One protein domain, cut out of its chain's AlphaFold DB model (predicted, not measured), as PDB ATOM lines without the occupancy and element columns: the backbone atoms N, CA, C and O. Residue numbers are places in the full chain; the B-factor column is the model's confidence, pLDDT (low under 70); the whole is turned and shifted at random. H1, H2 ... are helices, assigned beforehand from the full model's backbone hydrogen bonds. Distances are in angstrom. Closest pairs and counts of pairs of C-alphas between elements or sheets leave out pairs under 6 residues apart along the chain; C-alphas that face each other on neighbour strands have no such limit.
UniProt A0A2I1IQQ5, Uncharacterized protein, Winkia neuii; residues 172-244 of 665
ATOM      1  N   THR A 172     -26.171 -21.174 -32.798       89.25
ATOM      2  CA  THR A 172     -25.453 -20.608 -31.647       89.25
ATOM      3  C   THR A 172     -26.123 -19.378 -31.041       89.25
ATOM      4  O   THR A 172     -25.705 -18.943 -29.966       89.25
ATOM      5  N   LYS A 173     -27.161 -18.821 -31.678       88.31
ATOM      6  CA  LYS A 173     -27.662 -17.473 -31.367       88.31
ATOM      7  C   LYS A 173     -28.196 -17.339 -29.949       88.31
ATOM      8  O   LYS A 173     -27.900 -16.352 -29.284       88.31
ATOM      9  N   GLU A 174     -28.921 -18.337 -29.446       89.38
ATOM     10  CA  GLU A 174     -29.432 -18.305 -28.068       89.38
ATOM     11  C   GLU A 174     -28.301 -18.306 -27.019       89.38
ATOM     12  O   GLU A 174     -28.418 -17.654 -25.980       89.38
ATOM     13  N   LEU A 175     -27.201 -19.028 -27.271       94.19
ATOM     14  CA  LEU A 175     -26.044 -19.044 -26.371       94.19
ATOM     15  C   LEU A 175     -25.282 -17.717 -26.436       94.19
ATOM     16  O   LEU A 175     -24.923 -17.165 -25.400       94.19
ATOM     17  N   GLU A 176     -25.077 -17.185 -27.640       94.94
ATOM     18  CA  GLU A 176     -24.445 -15.879 -27.848       94.94
ATOM     19  C   GLU A 176     -25.254 -14.743 -27.216       94.94
ATOM     20  O   GLU A 176     -24.677 -13.878 -26.559       94.94
ATOM     21  N   GLY A 177     -26.582 -14.782 -27.348       92.62
ATOM     22  CA  GLY A 177     -27.490 -13.840 -26.700       92.62
ATOM     23  C   GLY A 177     -27.345 -13.864 -25.180       92.62
ATOM     24  O   GLY A 177     -27.156 -12.812 -24.576       92.62
ATOM     25  N   ALA A 178     -27.329 -15.056 -24.573       94.44
ATOM     26  CA  ALA A 178     -27.117 -15.200 -23.134       94.44
ATOM     27  C   ALA A 178     -25.736 -14.683 -22.690       94.44
ATOM     28  O   ALA A 178     -25.639 -13.995 -21.677       94.44
ATOM     29  N   ILE A 179     -24.664 -14.975 -23.439       96.44
ATOM     30  CA  ILE A 179     -23.323 -14.441 -23.141       96.44
ATOM     31  C   ILE A 179     -23.345 -12.908 -23.175       96.44
ATOM     32  O   ILE A 179     -22.870 -12.277 -22.234       96.44
ATOM     33  N   ALA A 180     -23.900 -12.319 -24.235       95.81
ATOM     34  CA  ALA A 180     -23.889 -10.876 -24.452       95.81
ATOM     35  C   ALA A 180     -24.747 -10.105 -23.435       95.81
ATOM     36  O   ALA A 180     -24.342  -9.032 -22.989       95.81
ATOM     37  N   GLU A 181     -25.922 -10.628 -23.075       93.00
ATOM     38  CA  GLU A 181     -26.792 -10.049 -22.044       93.00
ATOM     39  C   GLU A 181     -26.093 -10.056 -20.679       93.00
ATOM     40  O   GLU A 181     -25.886  -9.001 -20.082       93.00
ATOM     41  N   HIS A 182     -25.625 -11.228 -20.242       95.31
ATOM     42  CA  HIS A 182     -24.976 -11.374 -18.938       95.31
ATOM     43  C   HIS A 182     -23.667 -10.595 -18.843       95.31
ATOM     44  O   HIS A 182     -23.368 -10.032 -17.794       95.31
ATOM     45  N   ASP A 183     -22.877 -10.546 -19.918       94.94
ATOM     46  CA  ASP A 183     -21.627  -9.784 -19.917       94.94
ATOM     47  C   ASP A 183     -21.899  -8.285 -19.835       94.94
ATOM     48  O   ASP A 183     -21.233  -7.587 -19.081       94.94
ATOM     49  N   ARG A 184     -22.919  -7.781 -20.538       93.81
ATOM     50  CA  ARG A 184     -23.321  -6.375 -20.432       93.81
ATOM     51  C   ARG A 184     -23.668  -6.005 -18.995       93.81
ATOM     52  O   ARG A 184     -23.156  -5.006 -18.492       93.81
ATOM     53  N   ASP A 185     -24.491  -6.811 -18.336       93.00
ATOM     54  CA  ASP A 185     -24.914  -6.560 -16.958       93.00
ATOM     55  C   ASP A 185     -23.749  -6.687 -15.969       93.00
ATOM     56  O   ASP A 185     -23.581  -5.855 -15.075       93.00
ATOM     57  N   TYR A 186     -22.885  -7.686 -16.164       94.62
ATOM     58  CA  TYR A 186     -21.656  -7.853 -15.392       94.62
ATOM     59  C   TYR A 186     -20.723  -6.637 -15.528       94.62
ATOM     60  O   TYR A 186     -20.224  -6.111 -14.527       94.62
ATOM     61  N   GLN A 187     -20.493  -6.162 -16.755       94.00
ATOM     62  CA  GLN A 187     -19.651  -4.996 -17.023       94.00
ATOM     63  C   GLN A 187     -20.272  -3.718 -16.457       94.00
ATOM     64  O   GLN A 187     -19.556  -2.899 -15.883       94.00
ATOM     65  N   ALA A 188     -21.594  -3.552 -16.558       90.62
ATOM     66  CA  ALA A 188     -22.297  -2.413 -15.977       90.62
ATOM     67  C   ALA A 188     -22.127  -2.373 -14.449       90.62
ATOM     68  O   ALA A 188     -21.753  -1.338 -13.897       90.62
ATOM     69  N   ALA A 189     -22.319  -3.508 -13.771       91.38
ATOM     70  CA  ALA A 189     -22.163  -3.613 -12.323       91.38
ATOM     71  C   ALA A 189     -20.721  -3.343 -11.860       91.38
ATOM     72  O   ALA A 189     -20.488  -2.560 -10.936       91.38
ATOM     73  N   THR A 190     -19.736  -3.964 -12.512       93.12
ATOM     74  CA  THR A 190     -18.318  -3.784 -12.160       93.12
ATOM     75  C   THR A 190     -17.822  -2.371 -12.469       93.12
ATOM     76  O   THR A 190     -17.105  -1.791 -11.653       93.12
ATOM     77  N   SER A 191     -18.270  -1.763 -13.574       91.44
ATOM     78  CA  SER A 191     -17.964  -0.365 -13.921       91.44
ATOM     79  C   SER A 191     -18.609   0.636 -12.964       91.44
ATOM     80  O   SER A 191     -18.019   1.674 -12.674       91.44
ATOM     81  N   ALA A 192     -19.787   0.315 -12.421       89.00
ATOM     82  CA  ALA A 192     -20.415   1.089 -11.351       89.00
ATOM     83  C   ALA A 192     -19.673   0.963 -10.005       89.00
ATOM     84  O   ALA A 192     -19.984   1.682  -9.061       89.00
ATOM     85  N   GLY A 193     -18.677   0.076  -9.903       92.94
ATOM     86  CA  GLY A 193     -17.876  -0.108  -8.696       92.94
ATOM     87  C   GLY A 193     -18.430  -1.153  -7.731       92.94
ATOM     88  O   GLY A 193     -18.062  -1.140  -6.556       92.94
ATOM     89  N   ILE A 194     -19.295  -2.064  -8.192       94.12
ATOM     90  CA  ILE A 194     -19.718  -3.224  -7.401       94.12
ATOM     91  C   ILE A 194     -18.581  -4.250  -7.377       94.12
ATOM     92  O   ILE A 194     -18.156  -4.766  -8.412       94.12
ATOM     93  N   LYS A 195     -18.099  -4.577  -6.176       95.25
ATOM     94  CA  LYS A 195     -17.137  -5.662  -5.950       95.25
ATOM     95  C   LYS A 195     -17.903  -6.982  -5.856       95.25
ATOM     96  O   LYS A 195     -18.869  -7.095  -5.104       95.25
ATOM     97  N   ILE A 196     -17.463  -7.987  -6.608       94.88
ATOM     98  CA  ILE A 196     -18.078  -9.321  -6.653       94.88
ATOM     99  C   ILE A 196     -17.257 -10.281  -5.793       94.88
ATOM    100  O   ILE A 196     -16.029 -10.198  -5.743       94.88
ATOM    101  N   LYS A 197     -17.928 -11.210  -5.115       94.44
ATOM    102  CA  LYS A 197     -17.278 -12.266  -4.341       94.44
ATOM    103  C   LYS A 197     -16.436 -13.161  -5.256       94.44
ATOM    104  O   LYS A 197     -16.940 -13.739  -6.219       94.44
ATOM    105  N   GLU A 198     -15.161 -13.320  -4.906       87.88
ATOM    106  CA  GLU A 198     -14.136 -13.967  -5.743       87.88
ATOM    107  C   GLU A 198     -14.562 -15.344  -6.283       87.88
ATOM    108  O   GLU A 198     -14.438 -15.619  -7.475       87.88
ATOM    109  N   GLY A 199     -15.151 -16.197  -5.435       90.38
ATOM    110  CA  GLY A 199     -15.574 -17.542  -5.839       90.38
ATOM    111  C   GLY A 199     -16.695 -17.567  -6.887       90.38
ATOM    112  O   GLY A 199     -16.721 -18.459  -7.734       90.38
ATOM    113  N   THR A 200     -17.617 -16.600  -6.857       93.69
ATOM    114  CA  THR A 200     -18.714 -16.519  -7.833       93.69
ATOM    115  C   THR A 200     -18.288 -15.792  -9.106       93.69
ATOM    116  O   THR A 200     -18.728 -16.165 -10.190       93.69
ATOM    117  N   ASP A 201     -17.375 -14.821  -8.984       93.62
ATOM    118  CA  ASP A 201     -16.752 -14.127 -10.116       93.62
ATOM    119  C   ASP A 201     -15.968 -15.100 -11.009       93.62
ATOM    120  O   ASP A 201     -16.209 -15.192 -12.216       93.62
ATOM    121  N   ALA A 202     -15.086 -15.902 -10.401       93.81
ATOM    122  CA  ALA A 202     -14.290 -16.895 -11.114       93.81
ATOM    123  C   ALA A 202     -15.169 -17.944 -11.818       93.81
ATOM    124  O   ALA A 202     -14.917 -18.292 -12.973       93.81
ATOM    125  N   ALA A 203     -16.231 -18.415 -11.152       94.62
ATOM    126  CA  ALA A 203     -17.154 -19.396 -11.720       94.62
ATOM    127  C   ALA A 203     -17.910 -18.856 -12.945       94.62
ATOM    128  O   ALA A 203     -18.053 -19.571 -13.938       94.62
ATOM    129  N   TYR A 204     -18.371 -17.601 -12.900       96.38
ATOM    130  CA  TYR A 204     -19.024 -16.962 -14.043       96.38
ATOM    131  C   TYR A 204     -18.055 -16.750 -15.209       96.38
ATOM    132  O   TYR A 204     -18.357 -17.172 -16.325       96.38
ATOM    133  N   LYS A 205     -16.862 -16.192 -14.957       95.69
ATOM    134  CA  LYS A 205     -15.832 -15.992 -15.992       95.69
ATOM    135  C   LYS A 205     -15.431 -17.301 -16.670       95.69
ATOM    136  O   LYS A 205     -15.300 -17.346 -17.890       95.69
ATOM    137  N   GLN A 206     -15.285 -18.377 -15.895       95.56
ATOM    138  CA  GLN A 206     -14.982 -19.701 -16.432       95.56
ATOM    139  C   GLN A 206     -16.122 -20.240 -17.308       95.56
ATOM    140  O   GLN A 206     -15.857 -20.755 -18.394       95.56
ATOM    141  N   ALA A 207     -17.377 -20.120 -16.861       95.88
ATOM    142  CA  ALA A 207     -18.538 -20.550 -17.641       95.88
ATOM    143  C   ALA A 207     -18.675 -19.744 -18.944       95.88
ATOM    144  O   ALA A 207     -18.893 -20.329 -20.002       95.88
ATOM    145  N   LYS A 208     -18.475 -18.420 -18.884       96.94
ATOM    146  CA  LYS A 208     -18.474 -17.530 -20.052       96.94
ATOM    147  C   LYS A 208     -17.410 -17.948 -21.073       96.94
ATOM    148  O   LYS A 208     -17.749 -18.197 -22.224       96.94
ATOM    149  N   ALA A 209     -16.157 -18.110 -20.644       96.38
ATOM    150  CA  ALA A 209     -15.063 -18.511 -21.532       96.38
ATOM    151  C   ALA A 209     -15.299 -19.896 -22.167       96.38
ATOM    152  O   ALA A 209     -15.025 -20.102 -23.350       96.38
ATOM    153  N   ALA A 210     -15.846 -20.851 -21.405       94.25
ATOM    154  CA  ALA A 210     -16.214 -22.165 -21.933       94.25
ATOM    155  C   ALA A 210     -17.335 -22.076 -22.983       94.25
ATOM    156  O   ALA A 210     -17.308 -22.805 -23.977       94.25
ATOM    157  N   ALA A 211     -18.297 -21.174 -22.785       96.88
ATOM    158  CA  ALA A 211     -19.380 -20.937 -23.725       96.88
ATOM    159  C   ALA A 211     -18.902 -20.267 -25.018       96.88
ATOM    160  O   ALA A 211     -19.234 -20.749 -26.098       96.88
ATOM    161  N   GLU A 212     -18.062 -19.234 -24.925       96.25
ATOM    162  CA  GLU A 212     -17.426 -18.590 -26.082       96.25
ATOM    163  C   GLU A 212     -16.603 -19.596 -26.900       96.25
ATOM    164  O   GLU A 212     -16.706 -19.651 -28.129       96.25
ATOM    165  N   PHE A 213     -15.848 -20.467 -26.222       94.38
ATOM    166  CA  PHE A 213     -15.098 -21.540 -26.870       94.38
ATOM    167  C   PHE A 213     -16.012 -22.547 -27.588       94.38
ATOM    168  O   PHE A 213     -15.728 -22.950 -28.719       94.38
ATOM    169  N   LEU A 214     -17.129 -22.946 -26.967       94.62
ATOM    170  CA  LEU A 214     -18.097 -23.860 -27.579       94.62
ATOM    171  C   LEU A 214     -18.779 -23.237 -28.807       94.62
ATOM    172  O   LEU A 214     -18.912 -23.914 -29.826       94.62
ATOM    173  N   VAL A 215     -19.149 -21.952 -28.738       94.38
ATOM    174  CA  VAL A 215     -19.674 -21.188 -29.884       94.38
ATOM    175  C   VAL A 215     -18.664 -21.188 -31.031       94.38
ATOM    176  O   VAL A 215     -19.032 -21.490 -32.167       94.38
ATOM    177  N   GLY A 216     -17.386 -20.917 -30.745       90.69
ATOM    178  CA  GLY A 216     -16.319 -20.942 -31.746       90.69
ATOM    179  C   GLY A 216     -16.200 -22.297 -32.452       90.69
ATOM    180  O   GLY A 216     -16.181 -22.359 -33.683       90.69
ATOM    181  N   GLN A 217     -16.201 -23.397 -31.693       90.44
ATOM    182  CA  GLN A 217     -16.128 -24.741 -32.274       90.44
ATOM    183  C   GLN A 217     -17.384 -25.129 -33.071       90.44
ATOM    184  O   GLN A 217     -17.259 -25.785 -34.110       90.44
ATOM    185  N   ALA A 218     -18.573 -24.731 -32.607       89.50
ATOM    186  CA  ALA A 218     -19.833 -24.983 -33.304       89.50
ATOM    187  C   ALA A 218     -19.876 -24.263 -34.660       89.50
ATOM    188  O   ALA A 218     -20.210 -24.880 -35.672       89.50
ATOM    189  N   LYS A 219     -19.442 -22.995 -34.710       88.00
ATOM    190  CA  LYS A 219     -19.333 -22.220 -35.959       88.00
ATOM    191  C   LYS A 219     -18.309 -22.801 -36.935       88.00
ATOM    192  O   LYS A 219     -18.535 -22.770 -38.140       88.00
ATOM    193  N   ALA A 220     -17.219 -23.372 -36.423       85.81
ATOM    194  CA  ALA A 220     -16.207 -24.051 -37.235       85.81
ATOM    195  C   ALA A 220     -16.658 -25.425 -37.781       85.81
ATOM    196  O   ALA A 220     -15.923 -26.045 -38.545       85.81
ATOM    197  N   GLY A 221     -17.843 -25.923 -37.399       81.75
ATOM    198  CA  GLY A 221     -18.332 -27.238 -37.823       81.75
ATOM    199  C   GLY A 221     -17.572 -28.406 -37.187       81.75
ATOM    200  O   GLY A 221     -17.455 -29.471 -37.791       81.75
ATOM    201  N   THR A 222     -17.029 -28.208 -35.981       81.56
ATOM    202  CA  THR A 222     -16.249 -29.232 -35.271       81.56
ATOM    203  C   THR A 222     -17.101 -30.473 -35.007       81.56
ATOM    204  O   THR A 222     -18.198 -30.389 -34.452       81.56
ATOM    205  N   ALA A 223     -16.587 -31.644 -35.384       79.62
ATOM    206  CA  ALA A 223     -17.304 -32.902 -35.226       79.62
ATOM    207  C   ALA A 223     -17.563 -33.238 -33.745       79.62
ATOM    208  O   ALA A 223     -16.695 -33.072 -32.890       79.62
ATOM    209  N   GLY A 224     -18.751 -33.778 -33.456       81.62
ATOM    210  CA  GLY A 224     -19.115 -34.274 -32.125       81.62
ATOM    211  C   GLY A 224     -19.767 -33.253 -31.188       81.62
ATOM    212  O   GLY A 224     -20.086 -33.622 -30.061       81.62
ATOM    213  N   ILE A 225     -19.994 -32.015 -31.639       87.44
ATOM    214  CA  ILE A 225     -20.813 -31.020 -30.928       87.44
ATOM    215  C   ILE A 225     -22.263 -31.144 -31.390       87.44
ATOM    216  O   ILE A 225     -22.534 -31.270 -32.585       87.44
ATOM    217  N   SER A 226     -23.198 -31.104 -30.445       88.69
ATOM    218  CA  SER A 226     -24.637 -31.177 -30.709       88.69
ATOM    219  C   SER A 226     -25.380 -29.915 -30.265       88.69
ATOM    220  O   SER A 226     -24.883 -29.135 -29.450       88.69
ATOM    221  N   GLN A 227     -26.612 -29.733 -30.753       87.12
ATOM    222  CA  GLN A 227     -27.488 -28.639 -30.310       87.12
ATOM    223  C   GLN A 227     -27.784 -28.726 -28.802       87.12
ATOM    224  O   GLN A 227     -27.867 -27.707 -28.118       87.12
ATOM    225  N   ASP A 228     -27.864 -29.944 -28.262       88.88
ATOM    226  CA  ASP A 228     -28.042 -30.188 -26.829       88.88
ATOM    227  C   ASP A 228     -26.847 -29.701 -25.999       88.88
ATOM    228  O   ASP A 228     -27.019 -29.335 -24.835       88.88
ATOM    229  N   ASP A 229     -25.632 -29.707 -26.554       92.19
ATOM    230  CA  ASP A 229     -24.449 -29.198 -25.854       92.19
ATOM    231  C   ASP A 229     -24.488 -27.670 -25.753       92.19
ATOM    232  O   ASP A 229     -24.197 -27.125 -24.687       92.19
ATOM    233  N   LEU A 230     -24.933 -26.983 -26.813       92.81
ATOM    234  CA  LEU A 230     -25.151 -25.532 -26.802       92.81
ATOM    235  C   LEU A 230     -26.241 -25.138 -25.798       92.81
ATOM    236  O   LEU A 230     -26.038 -24.222 -25.000       92.81
ATOM    237  N   ALA A 231     -27.357 -25.871 -25.770       90.62
ATOM    238  CA  ALA A 231     -28.439 -25.634 -24.815       90.62
ATOM    239  C   ALA A 231     -27.991 -25.853 -23.357       90.62
ATOM    240  O   ALA A 231     -28.251 -25.014 -22.493       90.62
ATOM    241  N   LYS A 232     -27.252 -26.937 -23.073       93.75
ATOM    242  CA  LYS A 232     -26.687 -27.183 -21.732       93.75
ATOM    243  C   LYS A 232     -25.715 -26.086 -21.317       93.75
ATOM    244  O   LYS A 232     -25.755 -25.652 -20.170       93.75
ATOM    245  N   MET A 233     -24.862 -25.632 -22.233       96.69
ATOM    246  CA  MET A 233     -23.922 -24.551 -21.952       96.69
ATOM    247  C   MET A 233     -24.651 -23.230 -21.676       96.69
ATOM    248  O   MET A 233     -24.283 -22.515 -20.746       96.69
ATOM    249  N   ARG A 234     -25.747 -22.939 -22.394       95.69
ATOM    250  CA  ARG A 234     -26.625 -21.788 -22.109       95.69
ATOM    251  C   ARG A 234     -27.154 -21.843 -20.678       95.69
ATOM    252  O   ARG A 234     -27.070 -20.858 -19.947       95.69
ATOM    253  N   ASP A 235     -27.653 -23.001 -20.253       95.06
ATOM    254  CA  ASP A 235     -28.132 -23.211 -18.884       95.06
ATOM    255  C   ASP A 235     -27.013 -23.079 -17.841       95.06
ATOM    256  O   ASP A 235     -27.242 -22.544 -16.752       95.06
ATOM    257  N   GLU A 236     -25.801 -23.542 -18.156       95.38
ATOM    258  CA  GLU A 236     -24.630 -23.407 -17.286       95.38
ATOM    259  C   GLU A 236     -24.216 -21.944 -17.105       95.38
ATOM    260  O   GLU A 236     -24.052 -21.516 -15.960       95.38
ATOM    261  N   VAL A 237     -24.138 -21.160 -18.185       96.62
ATOM    262  CA  VAL A 237     -23.852 -19.716 -18.124       96.62
ATOM    263  C   VAL A 237     -24.945 -18.981 -17.352       96.62
ATOM    264  O   VAL A 237     -24.636 -18.261 -16.403       96.62
ATOM    265  N   ASN A 238     -26.221 -19.223 -17.672       95.56
ATOM    266  CA  ASN A 238     -27.359 -18.629 -16.962       95.56
ATOM    267  C   ASN A 238     -27.310 -18.929 -15.458       95.56
ATOM    268  O   ASN A 238     -27.593 -18.072 -14.620       95.56
ATOM    269  N   LYS A 239     -26.958 -20.165 -15.093       95.38
ATOM    270  CA  LYS A 239     -26.840 -20.586 -13.697       95.38
ATOM    271  C   LYS A 239     -25.624 -19.974 -13.009       95.38
ATOM    272  O   LYS A 239     -25.715 -19.680 -11.821       95.38
ATOM    273  N   ALA A 240     -24.501 -19.831 -13.708       95.81
ATOM    274  CA  ALA A 240     -23.308 -19.193 -13.169       95.81
ATOM    275  C   ALA A 240     -23.552 -17.697 -12.931       95.81
ATOM    276  O   ALA A 240     -23.253 -17.208 -11.847       95.81
ATOM    277  N   PHE A 241     -24.197 -17.012 -13.879       95.94
ATOM    278  CA  PHE A 241     -24.568 -15.604 -13.750       95.94
ATOM    279  C   PHE A 241     -25.544 -15.360 -12.591       95.94
ATOM    280  O   PHE A 241     -25.284 -14.534 -11.723       95.94
ATOM    281  N   LYS A 242     -26.613 -16.162 -12.477       94.00
ATOM    282  CA  LYS A 242     -27.569 -16.081 -11.350       94.00
ATOM    283  C   LYS A 242     -26.944 -16.325  -9.971       94.00
ATOM    284  O   LYS A 242     -27.578 -16.037  -8.963       94.00
ATOM    285  N   LYS A 243     -25.752 -16.921  -9.920       94.75
ATOM    286  CA  LYS A 243     -25.004 -17.188  -8.687       94.75
ATOM    287  C   LYS A 243     -23.982 -16.108  -8.358       94.75
ATOM    288  O   LYS A 243     -23.276 -16.266  -7.369       94.75
ATOM    289  N   ILE A 244     -23.849 -15.070  -9.180       95.00
ATOM    290  CA  ILE A 244     -22.967 -13.951  -8.872       95.00
ATOM    291  C   ILE A 244     -23.470 -13.277  -7.599       95.00
ATOM    292  O   ILE A 244     -24.589 -12.773  -7.546       95.00
TER     293      ILE A 244
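This is residues 172 to 244 of the 665 residues of an uncharacterized protein of Winkia neuii (UniProt A0A2I1IQQ5). Three helices form an up-and-down bundle, each running against the one before: H2, the longest, has H3 alongside it, and H1 packs on both near its beginning while its end, residues 187 to 191, sticks out. The printed part has 73 residues, with three named helices, H1, H2 and H3 in that order along the chain, which hold 56 of them, and no named strand; the class is all helix. The whole is compact, with a radius of gyration of the C-alphas of 12.9 A, and a rod spanning 42 by 19 by 15 A.

Find C-alpha 198 at (-14.136, -13.967, -5.743); from there H2 runs 31.8 A to residue 219. H3, residues 227 to 241, covers 21.3 A and ends at (-24.568, -15.604, -13.750). H1, residues 173 to 191, covers 26.3 A from (-27.662, -17.473, -31.367).

H2 and H3, a hairpin, touch at a shallow tilt of 22 degrees, opposite ways; look at C-alphas 204 and 240, the closest, 4.9 A apart. H1 and H2, also a hairpin, touch through residues 175 to 179 and 208 to 215 alone, closest at C-alphas 179 and 208, 6.5 A; they run opposite ways at a shallow tilt of 32 degrees, only just short of steep. H1 touches H3 with residues 174 to 182 alone, the same way at 15 degrees, closest at C-alphas 175 and 234, 5.1 A. In H1, H2 and H3 every O i to N i+4 pair is within hydrogen-bond range.

The farthest C-alphas, Gly 193 and Ala 223, are 42.2 A apart. Both links are short, the printed part has no cut, and no printed residue is under 70 in pLDDT.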